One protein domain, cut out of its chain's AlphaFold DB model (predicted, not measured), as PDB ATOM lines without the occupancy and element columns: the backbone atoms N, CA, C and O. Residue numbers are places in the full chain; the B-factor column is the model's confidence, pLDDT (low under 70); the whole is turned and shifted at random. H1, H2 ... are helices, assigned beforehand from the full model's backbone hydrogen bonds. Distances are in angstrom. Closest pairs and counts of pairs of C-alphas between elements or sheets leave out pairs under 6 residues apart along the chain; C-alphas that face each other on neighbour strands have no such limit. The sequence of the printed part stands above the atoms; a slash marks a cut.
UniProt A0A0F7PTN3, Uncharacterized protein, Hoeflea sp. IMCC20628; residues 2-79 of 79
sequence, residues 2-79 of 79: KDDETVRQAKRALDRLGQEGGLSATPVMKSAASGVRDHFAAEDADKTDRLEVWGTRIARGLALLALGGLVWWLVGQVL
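AT A GLANCE: This is residues 2 to 79 of the 79 residues of an uncharacterized protein of Hoeflea sp. IMCC20628 (UniProt A0A0F7PTN3). The long helix H3 forms one bar of an open Z, H2 is the stroke between, and H1 is the other bar. The three helices are strung out with few contacts, and H2 comes near H3 at Phe 40. The printed part has 78 residues with three named helices, in the order H1, H2, H3, and no named strand; the class is all helix. It is extended, with a radius of gyration of the C-alphas of 18.7 A, and flat, spanning 47 by 44 by 20 A.

IN THESE COORDINATES: H3, residues 50 to 78, is 43.0 A long and ends at C-alpha 78 (-17.803, 5.715, 5.806). H2 holds residues 27 to 41. H1, residues 2 to 19, is 26.5 A long and begins at C-alpha 2 (1.064, -36.584, -12.953).

HOW THE PARTS SIT: H3 and H2 are close but not clearly touching; their closest C-alphas, of Ala 59 and Phe 40, are 7.4 A apart. They run opposite ways at a steep tilt of 57 degrees. H1 is apart from both. In H1 and H2 every O i to N i+4 pair is within hydrogen-bond range; in H3, 24 of 25 are.

THE WHOLE: The C-alphas farthest apart, of Lys 2 and Leu 79, are 53.3 A apart. The printed part has no cut, and both links are short. The pLDDT is under 70 at residue 2 and residues 17 to 55.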
ATOM      1  N   LYS A   2       1.973 -37.461 -12.159       66.50
ATOM      2  CA  LYS A   2       1.064 -36.584 -12.953       66.50
ATOM      3  C   LYS A   2       0.582 -35.334 -12.198       66.50
ATOM      4  O   LYS A   2       0.477 -34.256 -12.785       66.50
ATOM      5  N   ASP A   3       0.349 -35.464 -10.896       70.75
ATOM      6  CA  ASP A   3      -0.102 -34.340 -10.067       70.75
ATOM      7  C   ASP A   3       0.989 -33.276  -9.920       70.75
ATOM      8  O   ASP A   3       0.710 -32.084 -10.004       70.75
ATOM      9  N   ASP A   4       2.252 -33.696  -9.826       77.88
ATOM     10  CA  ASP A   4       3.398 -32.790  -9.695       77.88
ATOM     11  C   ASP A   4       3.583 -31.924 -10.946       77.88
ATOM     12  O   ASP A   4       3.893 -30.735 -10.856       77.88
ATOM     13  N   GLU A   5       3.349 -32.496 -12.131       78.31
ATOM     14  CA  GLU A   5       3.370 -31.746 -13.387       78.31
ATOM     15  C   GLU A   5       2.213 -30.750 -13.474       78.31
ATOM     16  O   GLU A   5       2.420 -29.613 -13.901       78.31
ATOM     17  N   THR A   6       1.027 -31.144 -13.009       76.00
ATOM     18  CA  THR A   6      -0.170 -30.291 -12.989       76.00
ATOM     19  C   THR A   6       0.023 -29.104 -12.044       76.00
ATOM     20  O   THR A   6      -0.192 -27.954 -12.430       76.00
ATOM     21  N   VAL A   7       0.541 -29.354 -10.839       77.44
ATOM     22  CA  VAL A   7       0.872 -28.317  -9.851       77.44
ATOM     23  C   VAL A   7       1.956 -27.382 -10.385       77.44
ATOM     24  O   VAL A   7       1.862 -26.161 -10.243       77.44
ATOM     25  N   ARG A   8       2.979 -27.922 -11.055       85.25
ATOM     26  CA  ARG A   8       4.066 -27.117 -11.624       85.25
ATOM     27  C   ARG A   8       3.595 -26.245 -12.790       85.25
ATOM     28  O   ARG A   8       4.076 -25.121 -12.927       85.25
ATOM     29  N   GLN A   9       2.663 -26.728 -13.609       76.12
ATOM     30  CA  GLN A   9       2.031 -25.932 -14.666       76.12
ATOM     31  C   GLN A   9       1.132 -24.835 -14.086       76.12
ATOM     32  O   GLN A   9       1.253 -23.680 -14.496       76.12
ATOM     33  N   ALA A  10       0.320 -25.161 -13.075       75.81
ATOM     34  CA  ALA A  10      -0.515 -24.191 -12.373       75.81
ATOM     35  C   ALA A  10       0.328 -23.073 -11.736       75.81
ATOM     36  O   ALA A  10       0.018 -21.894 -11.893       75.81
ATOM     37  N   LYS A  11       1.454 -23.421 -11.102       80.75
ATOM     38  CA  LYS A  11       2.354 -22.440 -10.484       80.75
ATOM     39  C   LYS A  11       2.960 -21.469 -11.502       80.75
ATOM     40  O   LYS A  11       2.969 -20.269 -11.261       80.75
ATOM     41  N   ARG A  12       3.402 -21.960 -12.666       81.81
ATOM     42  CA  ARG A  12       3.920 -21.087 -13.739       81.81
ATOM     43  C   ARG A  12       2.849 -20.160 -14.306       81.81
ATOM     44  O   ARG A  12       3.167 -19.032 -14.670       81.81
ATOM     45  N   ALA A  13       1.601 -20.625 -14.391       77.50
ATOM     46  CA  ALA A  13       0.488 -19.776 -14.796       77.50
ATOM     47  C   ALA A  13       0.272 -18.643 -13.779       77.50
ATOM     48  O   ALA A  13       0.184 -17.490 -14.179       77.50
ATOM     49  N   LEU A  14       0.283 -18.944 -12.476       70.38
ATOM     50  CA  LEU A  14       0.154 -17.941 -11.411       70.38
ATOM     51  C   LEU A  14       1.309 -16.927 -11.393       70.38
ATOM     52  O   LEU A  14       1.054 -15.727 -11.315       70.38
ATOM     53  N   ASP A  15       2.558 -17.383 -11.533       79.81
ATOM     54  CA  ASP A  15       3.735 -16.498 -11.570       79.81
ATOM     55  C   ASP A  15       3.683 -15.535 -12.766       79.81
ATOM     56  O   ASP A  15       4.021 -14.356 -12.644       79.81
ATOM     57  N   ARG A  16       3.191 -16.012 -13.918       72.00
ATOM     58  CA  ARG A  16       2.992 -15.181 -15.109       72.00
ATOM     59  C   ARG A  16       1.896 -14.129 -14.901       72.00
ATOM     60  O   ARG A  16       2.076 -12.975 -15.275       72.00
ATOM     61  N   LEU A  17       0.793 -14.502 -14.250       67.19
ATOM     62  CA  LEU A  17      -0.313 -13.589 -13.927       67.19
ATOM     63  C   LEU A  17       0.103 -12.495 -12.932       67.19
ATOM     64  O   LEU A  17      -0.372 -11.363 -13.026       67.19
ATOM     65  N   GLY A  18       1.003 -12.817 -11.998       66.56
ATOM     66  CA  GLY A  18       1.579 -11.846 -11.067       66.56
ATOM     67  C   GLY A  18       2.455 -10.792 -11.754       66.56
ATOM     68  O   GLY A  18       2.492  -9.650 -11.302       66.56
ATOM     69  N   GLN A  19       3.115 -11.145 -12.862       69.88
ATOM     70  CA  GLN A  19       3.969 -10.227 -13.626       69.88
ATOM     71  C   GLN A  19       3.195  -9.345 -14.620       69.88
ATOM     72  O   GLN A  19       3.627  -8.229 -14.892       69.88
ATOM     73  N   GLU A  20       2.051  -9.801 -15.142       59.75
ATOM     74  CA  GLU A  20       1.294  -9.107 -16.203       59.75
ATOM     75  C   GLU A  20       0.271  -8.057 -15.691       59.75
ATOM     76  O   GLU A  20      -0.534  -7.550 -16.467       59.75
ATOM     77  N   GLY A  21       0.318  -7.653 -14.412       57.50
ATOM     78  CA  GLY A  21      -0.484  -6.521 -13.903       57.50
ATOM     79  C   GLY A  21      -1.755  -6.888 -13.128       57.50
ATOM     80  O   GLY A  21      -2.626  -6.043 -12.929       57.50
ATOM     81  N   GLY A  22      -1.838  -8.121 -12.623       58.62
ATOM     82  CA  GLY A  22      -2.829  -8.520 -11.626       58.62
ATOM     83  C   GLY A  22      -4.080  -9.202 -12.184       58.62
ATOM     84  O   GLY A  22      -4.438  -9.108 -13.357       58.62
ATOM     85  N   LEU A  23      -4.760  -9.922 -11.288       55.31
ATOM     86  CA  LEU A  23      -5.862 -10.852 -11.570       55.31
ATOM     87  C   LEU A  23      -7.069 -10.215 -12.281       55.31
ATOM     88  O   LEU A  23      -7.869 -10.928 -12.872       55.31
ATOM     89  N   SER A  24      -7.196  -8.891 -12.272       55.12
ATOM     90  CA  SER A  24      -8.397  -8.172 -12.704       55.12
ATOM     91  C   SER A  24      -8.705  -8.256 -14.208       55.12
ATOM     92  O   SER A  24      -9.854  -8.056 -14.587       55.12
ATOM     93  N   ALA A  25      -7.722  -8.565 -15.065       54.72
ATOM     94  CA  ALA A  25      -7.880  -8.533 -16.530       54.72
ATOM     95  C   ALA A  25      -7.523  -9.853 -17.244       54.72
ATOM     96  O   ALA A  25      -7.358  -9.878 -18.462       54.72
ATOM     97  N   THR A  26      -7.387 -10.960 -16.511       58.56
ATOM     98  CA  THR A  26      -6.846 -12.209 -17.073       58.56
ATOM     99  C   THR A  26      -7.932 -13.244 -17.400       58.56
ATOM    100  O   THR A  26      -8.977 -13.283 -16.743       58.56
ATOM    101  N   PRO A  27      -7.709 -14.139 -18.389       59.12
ATOM    102  CA  PRO A  27      -8.654 -15.205 -18.749       59.12
ATOM    103  C   PRO A  27      -9.055 -16.112 -17.577       59.12
ATOM    104  O   PRO A  27     -10.138 -16.688 -17.590       59.12
ATOM    105  N   VAL A  28      -8.214 -16.207 -16.544       57.94
ATOM    106  CA  VAL A  28      -8.482 -16.977 -15.321       57.94
ATOM    107  C   VAL A  28      -9.583 -16.335 -14.482       57.94
ATOM    108  O   VAL A  28     -10.454 -17.044 -13.995       57.94
ATOM    109  N   MET A  29      -9.619 -15.005 -14.386       59.03
ATOM    110  CA  MET A  29     -10.739 -14.294 -13.763       59.03
ATOM    111  C   MET A  29     -12.018 -14.496 -14.566       59.03
ATOM    112  O   MET A  29     -13.070 -14.718 -13.985       59.03
ATOM    113  N   LYS A  30     -11.928 -14.504 -15.903       59.66
ATOM    114  CA  LYS A  30     -13.074 -14.805 -16.770       59.66
ATOM    115  C   LYS A  30     -13.580 -16.237 -16.564       59.66
ATOM    116  O   LYS A  30     -14.785 -16.424 -16.507       59.66
ATOM    117  N   SER A  31     -12.680 -17.209 -16.402       63.28
ATOM    118  CA  SER A  31     -13.006 -18.619 -16.144       63.28
ATOM    119  C   SER A  31     -13.538 -18.866 -14.729       63.28
ATOM    120  O   SER A  31     -14.430 -19.689 -14.549       63.28
ATOM    121  N   ALA A  32     -13.002 -18.179 -13.722       61.81
ATOM    122  CA  ALA A  32     -13.498 -18.251 -12.353       61.81
ATOM    123  C   ALA A  32     -14.859 -17.555 -12.247       61.81
ATOM    124  O   ALA A  32     -15.796 -18.113 -11.688       61.81
ATOM    125  N   ALA A  33     -15.002 -16.378 -12.859       61.12
ATOM    126  CA  ALA A  33     -16.267 -15.662 -12.940       61.12
ATOM    127  C   ALA A  33     -17.312 -16.440 -13.743       61.12
ATOM    128  O   ALA A  33     -18.465 -16.457 -13.331       61.12
ATOM    129  N   SER A  34     -16.938 -17.109 -14.840       61.53
ATOM    130  CA  SER A  34     -17.859 -17.965 -15.591       61.53
ATOM    131  C   SER A  34     -18.230 -19.218 -14.805       61.53
ATOM    132  O   SER A  34     -19.402 -19.531 -14.739       61.53
ATOM    133  N   GLY A  35     -17.291 -19.885 -14.128       65.00
ATOM    134  CA  GLY A  35     -17.605 -21.059 -13.304       65.00
ATOM    135  C   GLY A  35     -18.518 -20.731 -12.118       65.00
ATOM    136  O   GLY A  35     -19.459 -21.463 -11.830       65.00
ATOM    137  N   VAL A  36     -18.291 -19.588 -11.466       62.81
ATOM    138  CA  VAL A  36     -19.170 -19.078 -10.406       62.81
ATOM    139  C   VAL A  36     -20.522 -18.664 -10.993       62.81
ATOM    140  O   VAL A  36     -21.559 -19.055 -10.465       62.81
ATOM    141  N   ARG A  37     -20.534 -17.929 -12.111       63.25
ATOM    142  CA  ARG A  37     -21.763 -17.534 -12.814       63.25
ATOM    143  C   ARG A  37     -22.576 -18.749 -13.224       63.25
ATOM    144  O   ARG A  37     -23.754 -18.744 -12.938       63.25
ATOM    145  N   ASP A  38     -21.994 -19.763 -13.842       63.53
ATOM    146  CA  ASP A  38     -22.725 -20.932 -14.335       63.53
ATOM    147  C   ASP A  38     -23.308 -21.744 -13.170       63.53
ATOM    148  O   ASP A  38     -24.429 -22.240 -13.259       63.53
ATOM    149  N   HIS A  39     -22.614 -21.776 -12.025       63.12
ATOM    150  CA  HIS A  39     -23.120 -22.393 -10.798       63.12
ATOM    151  C   HIS A  39     -24.275 -21.603 -10.152       63.12
ATOM    152  O   HIS A  39     -25.211 -22.195  -9.622       63.12
ATOM    153  N   PHE A  40     -24.242 -20.267 -10.214       59.19
ATOM    154  CA  PHE A  40     -25.307 -19.400  -9.689       59.19
ATOM    155  C   PHE A  40     -26.458 -19.154 -10.673       59.19
ATOM    156  O   PHE A  40     -27.578 -18.863 -10.249       59.19
ATOM    157  N   ALA A  41     -26.190 -19.220 -11.974       59.97
ATOM    158  CA  ALA A  41     -27.140 -18.911 -13.032       59.97
ATOM    159  C   ALA A  41     -28.083 -20.077 -13.309       59.97
ATOM    160  O   ALA A  41     -29.147 -19.818 -13.865       59.97
ATOM    161  N   ALA A  42     -27.722 -21.305 -12.901       55.47
ATOM    162  CA  ALA A  42     -28.494 -22.510 -13.199       55.47
ATOM    163  C   ALA A  42     -28.919 -22.501 -14.680       55.47
ATOM    164  O   ALA A  42     -30.104 -22.516 -15.003       55.47
ATOM    165  N   GLU A  43     -27.940 -22.338 -15.581       53.22
ATOM    166  CA  GLU A  43     -28.201 -22.086 -17.008       53.22
ATOM    167  C   GLU A  43     -28.862 -23.297 -17.705       53.22
ATOM    168  O   GLU A  43     -29.413 -23.147 -18.790       53.22
ATOM    169  N   ASP A  44     -28.896 -24.455 -17.037       51.88
ATOM    170  CA  ASP A  44     -29.528 -25.698 -17.497       51.88
ATOM    171  C   ASP A  44     -30.825 -26.026 -16.734       51.88
ATOM    172  O   ASP A  44     -31.105 -27.181 -16.422       51.88
ATOM    173  N   ALA A  45     -31.594 -24.988 -16.373       50.28
ATOM    174  CA  ALA A  45     -32.813 -25.158 -15.599       50.28
ATOM    175  C   ALA A  45     -34.044 -25.517 -16.443       50.28
ATOM    176  O   ALA A  45     -34.686 -24.651 -17.057       50.28
ATOM    177  N   ASP A  46     -34.397 -26.800 -16.435       51.41
ATOM    178  CA  ASP A  46     -35.603 -27.352 -17.030       51.41
ATOM    179  C   ASP A  46     -36.837 -26.991 -16.176       51.41
ATOM    180  O   ASP A  46     -37.119 -27.530 -15.105       51.41
ATOM    181  N   LYS A  47     -37.634 -26.045 -16.688       53.94
ATOM    182  CA  LYS A  47     -38.782 -25.386 -16.019       53.94
ATOM    183  C   LYS A  47     -39.898 -26.331 -15.544       53.94
ATOM    184  O   LYS A  47     -40.891 -25.865 -14.978       53.94
ATOM    185  N   THR A  48     -39.769 -27.624 -15.805       55.56
ATOM    186  CA  THR A  48     -40.761 -28.652 -15.507       55.56
ATOM    187  C   THR A  48     -40.604 -29.221 -14.089       55.56
ATOM    188  O   THR A  48     -41.576 -29.766 -13.558       55.56
ATOM    189  N   ASP A  49     -39.450 -29.032 -13.431       55.62
ATOM    190  CA  ASP A  49     -39.200 -29.573 -12.090       55.62
ATOM    191  C   ASP A  49     -39.277 -28.507 -10.976       55.62
ATOM    192  O   ASP A  49     -38.635 -27.453 -10.993       55.62
ATOM    193  N   ARG A  50     -40.107 -28.759  -9.955       56.66
ATOM    194  CA  ARG A  50     -40.427 -27.769  -8.901       56.66
ATOM    195  C   ARG A  50     -39.225 -27.439  -8.018       56.66
ATOM    196  O   ARG A  50     -39.214 -26.376  -7.394       56.66
ATOM    197  N   LEU A  51     -38.239 -28.334  -7.962       57.22
ATOM    198  CA  LEU A  51     -36.991 -28.133  -7.227       57.22
ATOM    199  C   LEU A  51     -36.185 -26.947  -7.770       57.22
ATOM    200  O   LEU A  51     -35.558 -26.216  -7.003       57.22
ATOM    201  N   GLU A  52     -36.261 -26.697  -9.069       55.56
ATOM    202  CA  GLU A  52     -35.394 -25.732  -9.731       55.56
ATOM    203  C   GLU A  52     -35.875 -24.287  -9.563       55.56
ATOM    204  O   GLU A  52     -35.094 -23.370  -9.297       55.56
ATOM    205  N   VAL A  53     -37.198 -24.093  -9.546       60.44
ATOM    206  CA  VAL A  53     -37.825 -22.803  -9.216       60.44
ATOM    207  C   VAL A  53     -37.518 -22.387  -7.771       60.44
ATOM    208  O   VAL A  53     -37.386 -21.194  -7.479       60.44
ATOM    209  N   TRP A  54     -37.389 -23.346  -6.848       63.66
ATOM    210  CA  TRP A  54     -37.011 -23.062  -5.461       63.66
ATOM    211  C   TRP A  54     -35.539 -22.666  -5.330       63.66
ATOM    212  O   TRP A  54     -35.238 -21.722  -4.595       63.66
ATOM    213  N   GLY A  55     -34.647 -23.298  -6.097       67.31
ATOM    214  CA  GLY A  55     -33.222 -22.962  -6.137       67.31
ATOM    215  C   GLY A  55     -32.974 -21.498  -6.510       67.31
ATOM    216  O   GLY A  55     -32.330 -20.765  -5.757       67.31
ATOM    217  N   THR A  56     -33.574 -21.014  -7.604       70.00
ATOM    218  CA  THR A  56     -33.399 -19.615  -8.039       70.00
ATOM    219  C   THR A  56     -33.991 -18.609  -7.048       70.00
ATOM    220  O   THR A  56     -33.462 -17.508  -6.872       70.00
ATOM    221  N   ARG A  57     -35.094 -18.956  -6.371       75.75
ATOM    222  CA  ARG A  57     -35.721 -18.073  -5.373       75.75
ATOM    223  C   ARG A  57     -34.874 -17.945  -4.109       75.75
ATOM    224  O   ARG A  57     -34.717 -16.830  -3.613       75.75
ATOM    225  N   ILE A  58     -34.303 -19.049  -3.628       80.56
ATOM    226  CA  ILE A  58     -33.383 -19.048  -2.484       80.56
ATOM    227  C   ILE A  58     -32.106 -18.281  -2.840       80.56
ATOM    228  O   ILE A  58     -31.692 -17.408  -2.080       80.56
ATOM    229  N   ALA A  59     -31.536 -18.530  -4.022       78.69
ATOM    230  CA  ALA A  59     -30.344 -17.829  -4.493       78.69
ATOM    231  C   ALA A  59     -30.560 -16.309  -4.568       78.69
ATOM    232  O   ALA A  59     -29.733 -15.542  -4.080       78.69
ATOM    233  N   ARG A  60     -31.705 -15.858  -5.100       82.75
ATOM    234  CA  ARG A  60     -32.070 -14.431  -5.115       82.75
ATOM    235  C   ARG A  60     -32.209 -13.845  -3.711       82.75
ATOM    236  O   ARG A  60     -31.720 -12.745  -3.474       82.75
ATOM    237  N   GLY A  61     -32.846 -14.562  -2.783       88.94
ATOM    238  CA  GLY A  61     -32.965 -14.127  -1.389       88.94
ATOM    239  C   GLY A  61     -31.603 -13.964  -0.709       88.94
ATOM    240  O   GLY A  61     -31.325 -12.920  -0.125       88.94
ATOM    241  N   LEU A  62     -30.724 -14.959  -0.851       88.19
ATOM    242  CA  LEU A  62     -29.362 -14.921  -0.310       88.19
ATOM    243  C   LEU A  62     -28.520 -13.803  -0.935       88.19
ATOM    244  O   LEU A  62     -27.804 -13.110  -0.217       88.19
ATOM    245  N   ALA A  63     -28.643 -13.579  -2.246       86.06
ATOM    246  CA  ALA A  63     -27.940 -12.500  -2.936       86.06
ATOM    247  C   ALA A  63     -28.362 -11.114  -2.421       86.06
ATOM    248  O   ALA A  63     -27.505 -10.268  -2.171       86.06
ATOM    249  N   LEU A  64     -29.663 -10.889  -2.214       93.25
ATOM    250  CA  LEU A  64     -30.170  -9.633  -1.656       93.25
ATOM    251  C   LEU A  64     -29.694  -9.410  -0.216       93.25
ATOM    252  O   LEU A  64     -29.304  -8.296   0.125       93.25
ATOM    253  N   LEU A  65     -29.686 -10.456   0.613       95.69
ATOM    254  CA  LEU A  65     -29.172 -10.377   1.982       95.69
ATOM    255  C   LEU A  65     -27.674 -10.059   2.011       95.69
ATOM    256  O   LEU A  65     -27.254  -9.169   2.749       95.69
ATOM    257  N   ALA A  66     -26.879 -10.744   1.188       93.25
ATOM    258  CA  ALA A  66     -25.444 -10.500   1.083       93.25
ATOM    259  C   ALA A  66     -25.151  -9.069   0.610       93.25
ATOM    260  O   ALA A  66     -24.335  -8.375   1.214       93.25
ATOM    261  N   LEU A  67     -25.859  -8.602  -0.425       95.62
ATOM    262  CA  LEU A  67     -25.732  -7.235  -0.926       95.62
ATOM    263  C   LEU A  67     -26.129  -6.205   0.140       95.62
ATOM    264  O   LEU A  67     -25.396  -5.247   0.365       95.62
ATOM    265  N   GLY A  68     -27.261  -6.407   0.817       97.75
ATOM    266  CA  GLY A  68     -27.730  -5.515   1.876       97.75
ATOM    267  C   GLY A  68     -26.753  -5.432   3.049       97.75
ATOM    268  O   GLY A  68     -26.434  -4.336   3.506       97.75
ATOM    269  N   GLY A  69     -26.217  -6.573   3.490       97.50
ATOM    270  CA  GLY A  69     -25.185  -6.626   4.527       97.50
ATOM    271  C   GLY A  69     -23.896  -5.919   4.109       97.50
ATOM    272  O   GLY A  69     -23.320  -5.180   4.905       97.50
ATOM    273  N   LEU A  70     -23.478  -6.080   2.850       97.00
ATOM    274  CA  LEU A  70     -22.309  -5.392   2.307       97.00
ATOM    275  C   LEU A  70     -22.503  -3.872   2.287       97.00
ATOM    276  O   LEU A  70     -21.614  -3.141   2.716       97.00
ATOM    277  N   VAL A  71     -23.662  -3.393   1.825       97.75
ATOM    278  CA  VAL A  71     -23.994  -1.960   1.822       97.75
ATOM    279  C   VAL A  71     -24.015  -1.413   3.245       97.75
ATOM    280  O   VAL A  71     -23.387  -0.394   3.507       97.75
ATOM    281  N   TRP A  72     -24.683  -2.104   4.172       97.81
ATOM    282  CA  TRP A  72     -24.721  -1.716   5.582       97.81
ATOM    283  C   TRP A  72     -23.316  -1.595   6.175       97.81
ATOM    284  O   TRP A  72     -22.985  -0.589   6.799       97.81
ATOM    285  N   TRP A  73     -22.477  -2.607   5.945       97.44
ATOM    286  CA  TRP A  73     -21.096  -2.620   6.412       97.44
ATOM    287  C   TRP A  73     -20.291  -1.452   5.837       97.44
ATOM    288  O   TRP A  73     -19.603  -0.767   6.585       97.44
ATOM    289  N   LEU A  74     -20.417  -1.188   4.534       96.00
ATOM    290  CA  LEU A  74     -19.692  -0.114   3.859       96.00
ATOM    291  C   LEU A  74     -20.118   1.267   4.366       96.00
ATOM    292  O   LEU A  74     -19.277   2.119   4.638       96.00
ATOM    293  N   VAL A  75     -21.424   1.473   4.534       96.56
ATOM    294  CA  VAL A  75     -21.983   2.709   5.090       96.56
ATOM    295  C   VAL A  75     -21.475   2.928   6.515       96.56
ATOM    296  O   VAL A  75     -21.054   4.033   6.829       96.56
ATOM    297  N   GLY A  76     -21.417   1.879   7.339       96.12
ATOM    298  CA  GLY A  76     -20.863   1.956   8.693       96.12
ATOM    299  C   GLY A  76     -19.341   2.154   8.776       96.12
ATOM    300  O   GLY A  76     -18.839   2.417   9.859       96.12
ATOM    301  N   GLN A  77     -18.593   1.994   7.679       90.81
ATOM    302  CA  GLN A  77     -17.169   2.360   7.618       90.81
ATOM    303  C   GLN A  77     -16.961   3.818   7.177       90.81
ATOM    304  O   GLN A  77     -15.909   4.391   7.452       90.81
ATOM    305  N   VAL A  78     -17.917   4.388   6.436       90.25
ATOM    306  CA  VAL A  78     -17.803   5.715   5.806       90.25
ATOM    307  C   VAL A  78     -18.460   6.823   6.639       90.25
ATOM    308  O   VAL A  78     -17.969   7.950   6.612       90.25
ATOM    309  N   LEU A  79     -19.559   6.520   7.336       77.06
ATOM    310  CA  LEU A  79     -20.210   7.402   8.316       77.06
ATOM    311  C   LEU A  79     -19.614   7.201   9.708       77.06
ATOM    312  O   LEU A  79     -19.432   8.227  10.398       77.06
TER     313      LEU A  79